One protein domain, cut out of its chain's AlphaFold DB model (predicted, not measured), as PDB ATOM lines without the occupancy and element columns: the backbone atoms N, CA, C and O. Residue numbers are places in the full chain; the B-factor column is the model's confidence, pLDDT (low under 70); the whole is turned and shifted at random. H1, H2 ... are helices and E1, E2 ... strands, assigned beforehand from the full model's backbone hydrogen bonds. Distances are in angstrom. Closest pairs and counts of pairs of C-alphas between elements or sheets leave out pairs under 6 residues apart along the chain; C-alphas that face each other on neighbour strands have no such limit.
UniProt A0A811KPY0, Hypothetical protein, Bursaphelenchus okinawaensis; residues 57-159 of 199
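What this domain is: This is residues 57 to 159 of the 199 residues of the protein "Hypothetical protein" of Bursaphelenchus okinawaensis (UniProt A0A811KPY0). Two short parallel strands, E1 and E2, lie between helices H1 and H4; H2 and H3 sit by H1, and a long tail, residues 136 to 159, folds back on itself beyond H4. The printed part has 103 residues, ordered E1, H1, E2, H2, H3, H4, of mixed class. It is loose, with a radius of gyration of the C-alphas of 16.1 A, spanning 48 by 33 by 21 A.

How they stand to each other: E1, residues 60 to 65, and E2, residues 92 to 97, are parallel neighbours; N 62 and O 93 are 2.8 A apart. With H1, residues 74 to 89, between, they form a strand-helix-strand unit, parallel strands joined through a helix, its crossover right-handed. H1 touches H3, residues 112 to 115, with residues 77 to 81 alone; the closest C-alphas, of Arg 81 and Val 115, are 6.6 A apart. H2, residues 101 to 109, is close to H1 but not clearly touching; their closest C-alphas, of Leu 77 and Phe 107, are 6.4 A apart. H4, residues 125 to 135, is apart from H1; its C-alpha 125 is 5.0 A from C-alpha 97, their closest pair for E2. Every O i to N i+4 pair is within hydrogen-bond range in H1, H2 and H4; H3 is too short for one.

Where its parts are: E1 begins at C-alpha 60 (70.163, 92.921, 145.300), and H4 ends at C-alpha 135 (76.556, 98.100, 140.422). H1 measures 23.3 A.

The domain as a whole: The printed part has no cut and no long link between named elements. Residues 57 to 59 and 136 to 159 have pLDDT under 70.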
ATOM      1  N   SER A  57      65.584  98.835 138.635       56.78
ATOM      2  CA  SER A  57      66.331  98.940 139.886       56.78
ATOM      3  C   SER A  57      66.618  97.522 140.402       56.78
ATOM      4  O   SER A  57      65.815  96.942 141.136       56.78
ATOM      5  N   MET A  58      67.710  96.919 139.941       58.25
ATOM      6  CA  MET A  58      68.240  95.665 140.463       58.25
ATOM      7  C   MET A  58      68.713  95.958 141.882       58.25
ATOM      8  O   MET A  58      69.732  96.611 142.079       58.25
ATOM      9  N   GLN A  59      67.915  95.566 142.873       65.38
ATOM     10  CA  GLN A  59      68.112  96.006 144.257       65.38
ATOM     11  C   GLN A  59      69.106  95.133 145.026       65.38
ATOM     12  O   GLN A  59      69.562  95.535 146.093       65.38
ATOM     13  N   LYS A  60      69.402  93.919 144.541       84.88
ATOM     14  CA  LYS A  60      70.163  92.921 145.300       84.88
ATOM     15  C   LYS A  60      71.141  92.181 144.396       84.88
ATOM     16  O   LYS A  60      70.791  91.771 143.290       84.88
ATOM     17  N   VAL A  61      72.360  91.999 144.892       90.75
ATOM     18  CA  VAL A  61      73.402  91.191 144.255       90.75
ATOM     19  C   VAL A  61      73.682  89.989 145.151       90.75
ATOM     20  O   VAL A  61      73.835  90.138 146.361       90.75
ATOM     21  N   CYS A  62      73.723  88.800 144.562       93.38
ATOM     22  CA  CYS A  62      74.094  87.548 145.201       93.38
ATOM     23  C   CYS A  62      75.433  87.092 144.619       93.38
ATOM     24  O   CYS A  62      75.585  87.019 143.403       93.38
ATOM     25  N   ILE A  63      76.407  86.804 145.478       95.50
ATOM     26  CA  ILE A  63      77.714  86.287 145.067       95.50
ATOM     27  C   ILE A  63      77.781  84.829 145.498       95.50
ATOM     28  O   ILE A  63      77.596  84.531 146.679       95.50
ATOM     29  N   ILE A  64      78.045  83.934 144.550       96.25
ATOM     30  CA  ILE A  64      78.196  82.503 144.812       96.25
ATOM     31  C   ILE A  64      79.677  82.154 144.698       96.25
ATOM     32  O   ILE A  64      80.280  82.326 143.637       96.25
ATOM     33  N   ASP A  65      80.258  81.682 145.798       96.75
ATOM     34  CA  ASP A  65      81.660  81.275 145.868       96.75
ATOM     35  C   ASP A  65      81.834  79.796 145.486       96.75
ATOM     36  O   ASP A  65      81.276  78.907 146.127       96.75
ATOM     37  N   PHE A  66      82.635  79.542 144.447       96.12
ATOM     38  CA  PHE A  66      82.979  78.205 143.953       96.12
ATOM     39  C   PHE A  66      84.370  77.734 144.403       96.12
ATOM     40  O   PHE A  66      84.831  76.691 143.941       96.12
ATOM     41  N   SER A  67      85.036  78.452 145.314       94.62
ATOM     42  CA  SER A  67      86.379  78.106 145.804       94.62
ATOM     43  C   SER A  67      86.492  76.673 146.347       94.62
ATOM     44  O   SER A  67      87.532  76.031 146.200       94.62
ATOM     45  N   SER A  68      85.409  76.148 146.927       94.88
ATOM     46  CA  SER A  68      85.322  74.799 147.496       94.88
ATOM     47  C   SER A  68      84.785  73.737 146.531       94.88
ATOM     48  O   SER A  68      84.699  72.568 146.903       94.88
ATOM     49  N   VAL A  69      84.433  74.111 145.295       93.75
ATOM     50  CA  VAL A  69      83.815  73.214 144.311       93.75
ATOM     51  C   VAL A  69      84.861  72.785 143.275       93.75
ATOM     52  O   VAL A  69      85.158  73.542 142.347       93.75
ATOM     53  N   PRO A  70      85.438  71.572 143.383       91.12
ATOM     54  CA  PRO A  70      86.503  71.139 142.480       91.12
ATOM     55  C   PRO A  70      85.983  70.787 141.079       91.12
ATOM     56  O   PRO A  70      86.654  71.045 140.078       91.12
ATOM     57  N   THR A  71      84.788  70.196 140.988       94.06
ATOM     58  CA  THR A  71      84.192  69.699 139.741       94.06
ATOM     59  C   THR A  71      82.673  69.781 139.786       94.06
ATOM     60  O   THR A  71      82.086  69.616 140.851       94.06
ATOM     61  N   ILE A  72      82.046  69.959 138.623       94.69
ATOM     62  CA  ILE A  72      80.586  69.967 138.446       94.69
ATOM     63  C   ILE A  72      80.237  69.096 137.231       94.69
ATOM     64  O   ILE A  72      81.003  69.035 136.256       94.69
ATOM     65  N   ASP A  73      79.126  68.375 137.323       95.00
ATOM     66  CA  ASP A  73      78.544  67.569 136.253       95.00
ATOM     67  C   ASP A  73      77.618  68.402 135.350       95.00
ATOM     68  O   ASP A  73      77.410  69.592 135.558       95.00
ATOM     69  N   THR A  74      77.080  67.810 134.288       93.12
ATOM     70  CA  THR A  74      76.229  68.551 133.341       93.12
ATOM     71  C   THR A  74      74.939  69.055 133.987       93.12
ATOM     72  O   THR A  74      74.547  70.186 133.717       93.12
ATOM     73  N   ALA A  75      74.340  68.269 134.889       94.12
ATOM     74  CA  ALA A  75      73.137  68.659 135.622       94.12
ATOM     75  C   ALA A  75      73.389  69.874 136.529       94.12
ATOM     76  O   ALA A  75      72.576  70.794 136.573       94.12
ATOM     77  N   GLY A  76      74.541  69.938 137.204       94.06
ATOM     78  CA  GLY A  76      74.913  71.109 137.991       94.06
ATOM     79  C   GLY A  76      75.137  72.365 137.142       94.06
ATOM     80  O   GLY A  76      74.771  73.458 137.568       94.06
ATOM     81  N   LEU A  77      75.692  72.235 135.930       94.25
ATOM     82  CA  LEU A  77      75.858  73.375 135.015       94.25
ATOM     83  C   LEU A  77      74.514  73.881 134.473       94.25
ATOM     84  O   LEU A  77      74.350  75.088 134.305       94.25
ATOM     85  N   GLU A  78      73.567  72.980 134.216       94.44
ATOM     86  CA  GLU A  78      72.193  73.325 133.837       94.44
ATOM     87  C   GLU A  78      71.483  74.049 134.987       94.44
ATOM     88  O   GLU A  78      71.020  75.172 134.808       94.44
ATOM     89  N   ALA A  79      71.574  73.519 136.210       94.94
ATOM     90  CA  ALA A  79      71.034  74.176 137.398       94.94
ATOM     91  C   ALA A  79      71.621  75.583 137.624       94.94
ATOM     92  O   ALA A  79      70.903  76.496 138.029       94.94
ATOM     93  N   MET A  80      72.913  75.803 137.344       94.75
ATOM     94  CA  MET A  80      73.513  77.144 137.407       94.75
ATOM     95  C   MET A  80      72.875  78.121 136.407       94.75
ATOM     96  O   MET A  80      72.707  79.300 136.726       94.75
ATOM     97  N   ARG A  81      72.529  77.659 135.202       94.25
ATOM     98  CA  ARG A  81      71.855  78.486 134.189       94.25
ATOM     99  C   ARG A  81      70.437  78.822 134.631       94.25
ATOM    100  O   ARG A  81      70.084  79.997 134.665       94.25
ATOM    101  N   ASP A  82      69.689  77.818 135.071       94.56
ATOM    102  CA  ASP A  82      68.307  77.991 135.517       94.56
ATOM    103  C   ASP A  82      68.222  78.956 136.701       94.56
ATOM    104  O   ASP A  82      67.378  79.851 136.741       94.56
ATOM    105  N   VAL A  83      69.132  78.817 137.670       95.00
ATOM    106  CA  VAL A  83      69.196  79.706 138.833       95.00
ATOM    107  C   VAL A  83      69.537  81.139 138.414       95.00
ATOM    108  O   VAL A  83      68.979  82.078 138.979       95.00
ATOM    109  N   PHE A  84      70.404  81.331 137.416       94.56
ATOM    110  CA  PHE A  84      70.723  82.661 136.896       94.56
ATOM    111  C   PHE A  84      69.490  83.365 136.314       94.56
ATOM    112  O   PHE A  84      69.213  84.509 136.684       94.56
ATOM    113  N   GLU A  85      68.720  82.678 135.473       93.44
ATOM    114  CA  GLU A  85      67.501  83.227 134.865       93.44
ATOM    115  C   GLU A  85      66.407  83.481 135.915       93.44
ATOM    116  O   GLU A  85      65.873  84.589 136.005       93.44
ATOM    117  N   GLN A  86      66.156  82.514 136.805       94.00
ATOM    118  CA  GLN A  86      65.166  82.648 137.881       94.00
ATOM    119  C   GLN A  86      65.472  83.807 138.842       94.00
ATOM    120  O   GLN A  86      64.560  84.429 139.397       94.00
ATOM    121  N   MET A  87      66.749  84.095 139.099       91.31
ATOM    122  CA  MET A  87      67.128  85.230 139.943       91.31
ATOM    123  C   MET A  87      67.025  86.558 139.196       91.31
ATOM    124  O   MET A  87      66.610  87.551 139.801       91.31
ATOM    125  N   ALA A  88      67.299  86.573 137.889       89.19
ATOM    126  CA  ALA A  88      67.078  87.747 137.055       89.19
ATOM    127  C   ALA A  88      65.596  88.171 137.061       89.19
ATOM    128  O   ALA A  88      65.305  89.353 137.264       89.19
ATOM    129  N   GLU A  89      64.658  87.218 136.971       89.50
ATOM    130  CA  GLU A  89      63.211  87.470 137.109       89.50
ATOM    131  C   GLU A  89      62.851  88.115 138.458       89.50
ATOM    132  O   GLU A  89      62.016  89.020 138.541       89.50
ATOM    133  N   LYS A  90      63.537  87.705 139.531       90.19
ATOM    134  CA  LYS A  90      63.366  88.237 140.895       90.19
ATOM    135  C   LYS A  90      64.117  89.548 141.142       90.19
ATOM    136  O   LYS A  90      64.140  90.032 142.275       90.19
ATOM    137  N   LYS A  91      64.719  90.142 140.107       87.69
ATOM    138  CA  LYS A  91      65.552  91.353 140.188       87.69
ATOM    139  C   LYS A  91      66.772  91.199 141.108       87.69
ATOM    140  O   LYS A  91      67.171  92.149 141.791       87.69
ATOM    141  N   VAL A  92      67.352  89.999 141.131       89.75
ATOM    142  CA  VAL A  92      68.590  89.669 141.845       89.75
ATOM    143  C   VAL A  92      69.673  89.330 140.824       89.75
ATOM    144  O   VAL A  92      69.520  88.398 140.040       89.75
ATOM    145  N   ARG A  93      70.796  90.057 140.840       89.88
ATOM    146  CA  ARG A  93      71.957  89.712 140.001       89.88
ATOM    147  C   ARG A  93      72.814  88.656 140.688       89.88
ATOM    148  O   ARG A  93      73.190  88.851 141.839       89.88
ATOM    149  N   ILE A  94      73.159  87.582 139.984       93.88
ATOM    150  CA  ILE A  94      74.105  86.569 140.471       93.88
ATOM    151  C   ILE A  94      75.493  86.849 139.910       93.88
ATOM    152  O   ILE A  94      75.620  87.002 138.703       93.88
ATOM    153  N   LEU A  95      76.523  86.845 140.754       94.81
ATOM    154  CA  LEU A  95      77.932  86.861 140.358       94.81
ATOM    155  C   LEU A  95      78.599  85.552 140.797       94.81
ATOM    156  O   LEU A  95      78.463  85.129 141.945       94.81
ATOM    157  N   TYR A  96      79.347  84.927 139.893       96.31
ATOM    158  CA  TYR A  96      80.052  83.674 140.135       96.31
ATOM    159  C   TYR A  96      81.514  83.954 140.479       96.31
ATOM    160  O   TYR A  96      82.274  84.417 139.631       96.31
ATOM    161  N   ALA A  97      81.930  83.672 141.710       96.94
ATOM    162  CA  ALA A  97      83.284  83.928 142.187       96.94
ATOM    163  C   ALA A  97      84.115  82.643 142.278       96.94
ATOM    164  O   ALA A  97      83.587  81.569 142.554       96.94
ATOM    165  N   ALA A  98      85.427  82.766 142.053       96.25
ATOM    166  CA  ALA A  98      86.416  81.698 142.233       96.25
ATOM    167  C   ALA A  98      86.109  80.389 141.474       96.25
ATOM    168  O   ALA A  98      86.531  79.305 141.870       96.25
ATOM    169  N   VAL A  99      85.399  80.475 140.343       96.12
ATOM    170  CA  VAL A  99      85.073  79.296 139.529       96.12
ATOM    171  C   VAL A  99      86.340  78.747 138.879       96.12
ATOM    172  O   VAL A  99      87.015  79.457 138.133       96.12
ATOM    173  N   ASN A 100      86.651  77.471 139.105       94.44
ATOM    174  CA  ASN A 100      87.816  76.819 138.506       94.44
ATOM    175  C   ASN A 100      87.745  76.813 136.958       94.44
ATOM    176  O   ASN A 100      86.669  76.737 136.356       94.44
ATOM    177  N   SER A 101      88.904  76.865 136.290       93.50
ATOM    178  CA  SER A 101      89.024  76.797 134.830       93.50
ATOM    179  C   SER A 101      88.365  75.555 134.221       93.50
ATOM    180  O   SER A 101      87.758  75.675 133.159       93.50
ATOM    181  N   THR A 102      88.409  74.398 134.889       94.50
ATOM    182  CA  THR A 102      87.754  73.165 134.423       94.50
ATOM    183  C   THR A 102      86.239  73.330 134.342       94.50
ATOM    184  O   THR A 102      85.637  72.969 133.331       94.50
ATOM    185  N   ILE A 103      85.623  73.927 135.366       95.06
ATOM    186  CA  ILE A 103      84.179  74.194 135.397       95.06
ATOM    187  C   ILE A 103      83.820  75.197 134.298       95.06
ATOM    188  O   ILE A 103      82.920  74.932 133.510       95.06
ATOM    189  N   ARG A 104      84.579  76.296 134.157       94.44
ATOM    190  CA  ARG A 104      84.359  77.280 133.077       94.44
ATOM    191  C   ARG A 104      84.514  76.674 131.681       94.44
ATOM    192  O   ARG A 104      83.787  77.048 130.766       94.44
ATOM    193  N   HIS A 105      85.457  75.752 131.501       94.12
ATOM    194  CA  HIS A 105      85.647  75.058 130.232       94.12
ATOM    195  C   HIS A 105      84.450  74.160 129.910       94.12
ATOM    196  O   HIS A 105      83.914  74.254 128.810       94.12
ATOM    197  N   ARG A 106      83.976  73.359 130.873       93.25
ATOM    198  CA  ARG A 106      82.760  72.546 130.700       93.25
ATOM    199  C   ARG A 106      81.532  73.413 130.433       93.25
ATOM    200  O   ARG A 106      80.783  73.132 129.508       93.25
ATOM    201  N   PHE A 107      81.397  74.521 131.157       94.44
ATOM    202  CA  PHE A 107      80.335  75.499 130.937       94.44
ATOM    203  C   PHE A 107      80.364  76.070 129.508       94.44
ATOM    204  O   PHE A 107      79.314  76.223 128.891       94.44
ATOM    205  N   LYS A 108      81.559  76.296 128.932       93.12
ATOM    206  CA  LYS A 108      81.720  76.672 127.514       93.12
ATOM    207  C   LYS A 108      81.230  75.590 126.556       93.12
ATOM    208  O   LYS A 108      80.601  75.918 125.559       93.12
ATOM    209  N   MET A 109      81.584  74.333 126.819       91.88
ATOM    210  CA  MET A 109      81.240  73.201 125.950       91.88
ATOM    211  C   MET A 109      79.733  72.941 125.904       91.88
ATOM    212  O   MET A 109      79.236  72.480 124.887       91.88
ATOM    213  N   CYS A 110      79.011  73.278 126.973       90.12
ATOM    214  CA  CYS A 110      77.553  73.180 127.048       90.12
ATOM    215  C   CYS A 110      76.828  74.465 126.603       90.12
ATOM    216  O   CYS A 110      75.681  74.668 126.995       90.12
ATOM    217  N   GLU A 111      77.507  75.362 125.876       90.94
ATOM    218  CA  GLU A 111      76.956  76.648 125.405       90.94
ATOM    219  C   GLU A 111      76.386  77.528 126.537       90.94
ATOM    220  O   GLU A 111      75.591  78.437 126.317       90.94
ATOM    221  N   GLY A 112      76.831  77.316 127.781       87.12
ATOM    222  CA  GLY A 112      76.296  78.022 128.946       87.12
ATOM    223  C   GLY A 112      76.561  79.528 128.918       87.12
ATOM    224  O   GLY A 112      75.822  80.294 129.533       87.12
ATOM    225  N   PHE A 113      77.583  79.966 128.175       92.50
ATOM    226  CA  PHE A 113      77.912  81.385 128.029       92.50
ATOM    227  C   PHE A 113      76.947  82.178 127.136       92.50
ATOM    228  O   PHE A 113      77.026  83.405 127.150       92.50
ATOM    229  N   GLU A 114      76.051  81.506 126.405       91.06
ATOM    230  CA  GLU A 114      74.948  82.163 125.690       91.06
ATOM    231  C   GLU A 114      73.882  82.672 126.673       91.06
ATOM    232  O   GLU A 114      73.303  83.735 126.468       91.06
ATOM    233  N   VAL A 115      73.674  81.947 127.781       90.31
ATOM    234  CA  VAL A 115      72.721  82.315 128.843       90.31
ATOM    235  C   VAL A 115      73.375  83.183 129.914       90.31
ATOM    236  O   VAL A 115      72.841  84.223 130.292       90.31
ATOM    237  N   VAL A 116      74.543  82.769 130.412       92.81
ATOM    238  CA  VAL A 116      75.273  83.483 131.466       92.81
ATOM    239  C   VAL A 116      76.516  84.129 130.863       92.81
ATOM    240  O   VAL A 116      77.505  83.433 130.613       92.81
ATOM    241  N   PRO A 117      76.546  85.455 130.663       91.19
ATOM    242  CA  PRO A 117      77.687  86.096 130.029       91.19
ATOM    243  C   PRO A 117      78.983  85.929 130.833       91.19
ATOM    244  O   PRO A 117      78.999  85.958 132.063       91.19
ATOM    245  N   LYS A 118      80.120  85.845 130.133       91.50
ATOM    246  CA  LYS A 118      81.447  85.634 130.750       91.50
ATOM    247  C   LYS A 118      81.824  86.667 131.815       91.50
ATOM    248  O   LYS A 118      82.565  86.337 132.730       91.50
ATOM    249  N   HIS A 119      81.326  87.897 131.703       89.00
ATOM    250  CA  HIS A 119      81.626  88.979 132.643       89.00
ATOM    251  C   HIS A 119      80.941  88.822 134.013       89.00
ATOM    252  O   HIS A 119      81.197  89.619 134.908       89.00
ATOM    253  N   TYR A 120      80.105  87.797 134.199       92.31
ATOM    254  CA  TYR A 120      79.554  87.411 135.502       92.31
ATOM    255  C   TYR A 120      80.470  86.460 136.290       92.31
ATOM    256  O   TYR A 120      80.142  86.100 137.420       92.31
ATOM    257  N   PHE A 121      81.605  86.047 135.713       94.75
ATOM    258  CA  PHE A 121      82.577  85.153 136.338       94.75
ATOM    259  C   PHE A 121      83.815  85.927 136.790       94.75
ATOM    260  O   PHE A 121      84.514  86.531 135.978       94.75
ATOM    261  N   PHE A 122      84.126  85.837 138.079       95.38
ATOM    262  CA  PHE A 122      85.209  86.570 138.722       95.38
ATOM    263  C   PHE A 122      86.284  85.615 139.251       95.38
ATOM    264  O   PHE A 122      85.958  84.525 139.738       95.38
ATOM    265  N   PRO A 123      87.573  85.995 139.175       92.44
ATOM    266  CA  PRO A 123      88.656  85.143 139.647       92.44
ATOM    267  C   PRO A 123      88.659  84.994 141.174       92.44
ATOM    268  O   PRO A 123      89.044  83.936 141.664       92.44
ATOM    269  N   SER A 124      88.176  85.994 141.918       94.38
ATOM    270  CA  SER A 124      88.021  85.932 143.373       94.38
ATOM    271  C   SER A 124      86.682  86.505 143.850       94.38
ATOM    272  O   SER A 124      86.004  87.245 143.133       94.38
ATOM    273  N   VAL A 125      86.317  86.193 145.098       94.94
ATOM    274  CA  VAL A 125      85.167  86.815 145.781       94.94
ATOM    275  C   VAL A 125      85.368  88.323 145.922       94.94
ATOM    276  O   VAL A 125      84.416  89.082 145.777       94.94
ATOM    277  N   HIS A 126      86.605  88.771 146.150       93.81
ATOM    278  CA  HIS A 126      86.921  90.191 146.271       93.81
ATOM    279  C   HIS A 126      86.550  90.968 145.000       93.81
ATOM    280  O   HIS A 126      85.896  92.005 145.085       93.81
ATOM    281  N   ASP A 127      86.888  90.432 143.825       90.12
ATOM    282  CA  ASP A 127      86.582  91.079 142.543       90.12
ATOM    283  C   ASP A 127      85.070  91.141 142.286       90.12
ATOM    284  O   ASP A 127      84.554  92.163 141.831       90.12
ATOM    285  N   ALA A 128      84.340  90.079 142.649       90.94
ATOM    286  CA  ALA A 128      82.881  90.062 142.573       90.94
ATOM    287  C   ALA A 128      82.247  91.112 143.505       90.94
ATOM    288  O   ALA A 128      81.304  91.796 143.113       90.94
ATOM    289  N   VAL A 129      82.783  91.287 144.719       90.69
ATOM    290  CA  VAL A 129      82.318  92.313 145.670       90.69
ATOM    291  C   VAL A 129      82.573  93.720 145.132       90.69
ATOM    292  O   VAL A 129      81.673  94.556 145.195       90.69
ATOM    293  N   LEU A 130      83.755  93.988 144.568       88.44
ATOM    294  CA  LEU A 130      84.054  95.285 143.951       88.44
ATOM    295  C   LEU A 130      83.078  95.598 142.810       88.44
ATOM    296  O   LEU A 130      82.551  96.709 142.734       88.44
ATOM    297  N   CYS A 131      82.787  94.610 141.963       85.38
ATOM    298  CA  CYS A 131      81.804  94.749 140.897       85.38
ATOM    299  C   CYS A 131      80.393  95.021 141.453       85.38
ATOM    300  O   CYS A 131      79.713  95.946 141.010       85.38
ATOM    301  N   ALA A 132      79.975  94.287 142.489       87.12
ATOM    302  CA  ALA A 132      78.685  94.486 143.145       87.12
ATOM    303  C   ALA A 132      78.538  95.895 143.750       87.12
ATOM    304  O   ALA A 132      77.483  96.516 143.628       87.12
ATOM    305  N   GLN A 133      79.597  96.427 144.367       83.56
ATOM    306  CA  GLN A 133      79.612  97.781 144.934       83.56
ATOM    307  C   GLN A 133      79.475  98.865 143.858       83.56
ATOM    308  O   GLN A 133      78.773  99.856 144.070       83.56
ATOM    309  N   GLN A 134      80.109  98.666 142.699       78.38
ATOM    310  CA  GLN A 134      79.951  99.548 141.540       78.38
ATOM    311  C   GLN A 134      78.515  99.498 141.001       78.38
ATOM    312  O   GLN A 134      77.909 100.542 140.776       78.38
ATOM    313  N   MET A 135      77.938  98.299 140.879       75.69
ATOM    314  CA  MET A 135      76.556  98.100 140.422       75.69
ATOM    315  C   MET A 135      75.507  98.691 141.373       75.69
ATOM    316  O   MET A 135      74.464  99.152 140.922       75.69
ATOM    317  N   GLY A 136      75.754  98.649 142.684       64.81
ATOM    318  CA  GLY A 136      74.849  99.173 143.711       64.81
ATOM    319  C   GLY A 136      74.937 100.687 143.920       64.81
ATOM    320  O   GLY A 136      74.311 101.199 144.844       64.81
ATOM    321  N   GLY A 137      75.743 101.403 143.127       53.75
ATOM    322  CA  GLY A 137      75.941 102.846 143.281       53.75
ATOM    323  C   GLY A 137      76.669 103.248 144.570       53.75
ATOM    324  O   GLY A 137      76.670 104.424 144.923       53.75
ATOM    325  N   MET A 138      77.303 102.298 145.276       51.16
ATOM    326  CA  MET A 138      78.123 102.599 146.460       51.16
ATOM    327  C   MET A 138      79.450 103.267 146.080       51.16
ATOM    328  O   MET A 138      80.073 103.928 146.909       51.16
ATOM    329  N   VAL A 139      79.872 103.122 144.823       46.75
ATOM    330  CA  VAL A 139      81.016 103.830 144.249       46.75
ATOM    331  C   VAL A 139      80.474 104.876 143.284       46.75
ATOM    332  O   VAL A 139      79.818 104.537 142.300       46.75
ATOM    333  N   ALA A 140      80.724 106.155 143.574       42.12
ATOM    334  CA  ALA A 140      80.327 107.240 142.685       42.12
ATOM    335  C   ALA A 140      80.914 107.008 141.273       42.12
ATOM    336  O   ALA A 140      82.069 106.590 141.156       42.12
ATOM    337  N   PRO A 141      80.182 107.324 140.187       48.53
ATOM    338  CA  PRO A 141      80.636 107.120 138.804       48.53
ATOM    339  C   PRO A 141      81.886 107.938 138.401       48.53
ATOM    340  O   PRO A 141      82.274 107.924 137.237       48.53
ATOM    341  N   SER A 142      82.513 108.655 139.340       44.38
ATOM    342  CA  SER A 142      83.742 109.441 139.178       44.38
ATOM    343  C   SER A 142      84.900 108.975 140.078       44.38
ATOM    344  O   SER A 142      85.849 109.731 140.293       44.38
ATOM    345  N   VAL A 143      84.867 107.756 140.631       41.41
ATOM    346  CA  VAL A 143      86.003 107.246 141.418       41.41
ATOM    347  C   VAL A 143      87.072 106.679 140.486       41.41
ATOM    348  O   VAL A 143      86.972 105.564 139.976       41.41
ATOM    349  N   HIS A 144      88.122 107.470 140.280       44.19
ATOM    350  CA  HIS A 144      89.363 107.025 139.665       44.19
ATOM    351  C   HIS A 144      90.205 106.296 140.722       44.19
ATOM    352  O   HIS A 144      90.751 106.913 141.636       44.19
ATOM    353  N   MET A 145      90.303 104.971 140.607       44.94
ATOM    354  CA  MET A 145      91.160 104.151 141.468       44.94
ATOM    355  C   MET A 145      92.618 104.293 141.018       44.94
ATOM    356  O   MET A 145      93.124 103.487 140.240       44.94
ATOM    357  N   SER A 146      93.296 105.340 141.482       39.56
ATOM    358  CA  SER A 146      94.745 105.476 141.311       39.56
ATOM    359  C   SER A 146      95.495 104.557 142.272       39.56
ATOM    360  O   SER A 146      95.200 104.504 143.463       39.56
ATOM    361  N   VAL A 147      96.499 103.851 141.754       41.56
ATOM    362  CA  VAL A 147      97.518 103.190 142.572       41.56
ATOM    363  C   VAL A 147      98.541 104.240 143.003       41.56
ATOM    364  O   VAL A 147      99.185 104.864 142.161       41.56
ATOM    365  N   SER A 148      98.677 104.479 144.309       40.25
ATOM    366  CA  SER A 148      99.806 105.258 144.819       40.25
ATOM    367  C   SER A 148     101.078 104.431 144.629       40.25
ATOM    368  O   SER A 148     101.105 103.247 144.975       40.25
ATOM    369  N   MET A 149     102.149 105.040 144.112       50.47
ATOM    370  CA  MET A 149     103.460 104.393 143.911       50.47
ATOM    371  C   MET A 149     104.106 103.899 145.223       50.47
ATOM    372  O   MET A 149     105.165 103.279 145.202       50.47
ATOM    373  N   ASN A 150     103.455 104.145 146.362       48.84
ATOM    374  CA  ASN A 150     103.874 103.767 147.706       48.84
ATOM    375  C   ASN A 150     103.105 102.556 148.273       48.84
ATOM    376  O   ASN A 150     103.235 102.260 149.456       48.84
ATOM    377  N   GLY A 151     102.290 101.865 147.466       46.88
ATOM    378  CA  GLY A 151     101.584 100.647 147.889       46.88
ATOM    379  C   GLY A 151     100.352 100.877 148.774       46.88
ATOM    380  O   GLY A 151      99.748  99.910 149.231       46.88
ATOM    381  N   TYR A 152      99.945 102.131 148.988       39.47
ATOM    382  CA  TYR A 152      98.695 102.469 149.670       39.47
ATOM    383  C   TYR A 152      97.570 102.719 148.660       39.47
ATOM    384  O   TYR A 152      97.733 103.425 147.663       39.47
ATOM    385  N   ARG A 153      96.424 102.078 148.904       46.06
ATOM    386  CA  ARG A 153      95.229 102.143 148.060       46.06
ATOM    387  C   ARG A 153      94.332 103.277 148.563       46.06
ATOM    388  O   ARG A 153      93.374 103.027 149.287       46.06
ATOM    389  N   ASP A 154      94.656 104.515 148.212       41.38
ATOM    390  CA  ASP A 154      93.838 105.663 148.615       41.38
ATOM    391  C   ASP A 154      92.615 105.799 147.695       41.38
ATOM    392  O   ASP A 154      92.741 105.917 146.473       41.38
ATOM    393  N   LEU A 155      91.408 105.780 148.281       43.91
ATOM    394  CA  LEU A 155      90.182 106.158 147.576       43.91
ATOM    395  C   LEU A 155      90.227 107.667 147.319       43.91
ATOM    396  O   LEU A 155      90.046 108.462 148.240       43.91
ATOM    397  N   ILE A 156      90.430 108.069 146.067       47.59
ATOM    398  CA  ILE A 156      90.305 109.473 145.680       47.59
ATOM    399  C   ILE A 156      88.901 109.686 145.116       47.59
ATOM    400  O   ILE A 156      88.596 109.322 143.980       47.59
ATOM    401  N   THR A 157      88.026 110.291 145.915       43.97
ATOM    402  CA  THR A 157      86.788 110.895 145.413       43.97
ATOM    403  C   THR A 157      87.146 112.120 144.580       43.97
ATOM    404  O   THR A 157      87.523 113.154 145.131       43.97
ATOM    405  N   LEU A 158      87.039 112.023 143.253       46.31
ATOM    406  CA  LEU A 158      87.109 113.202 142.396       46.31
ATOM    407  C   LEU A 158      85.781 113.958 142.511       46.31
ATOM    408  O   LEU A 158      84.725 113.460 142.113       46.31
ATOM    409  N   SER A 159      85.842 115.154 143.093       38.38
ATOM    410  CA  SER A 159      84.715 116.080 143.165       38.38
ATOM    411  C   SER A 159      84.221 116.419 141.759       38.38
ATOM    412  O   SER A 159      85.010 116.823 140.909       38.38
TER     413      SER A 159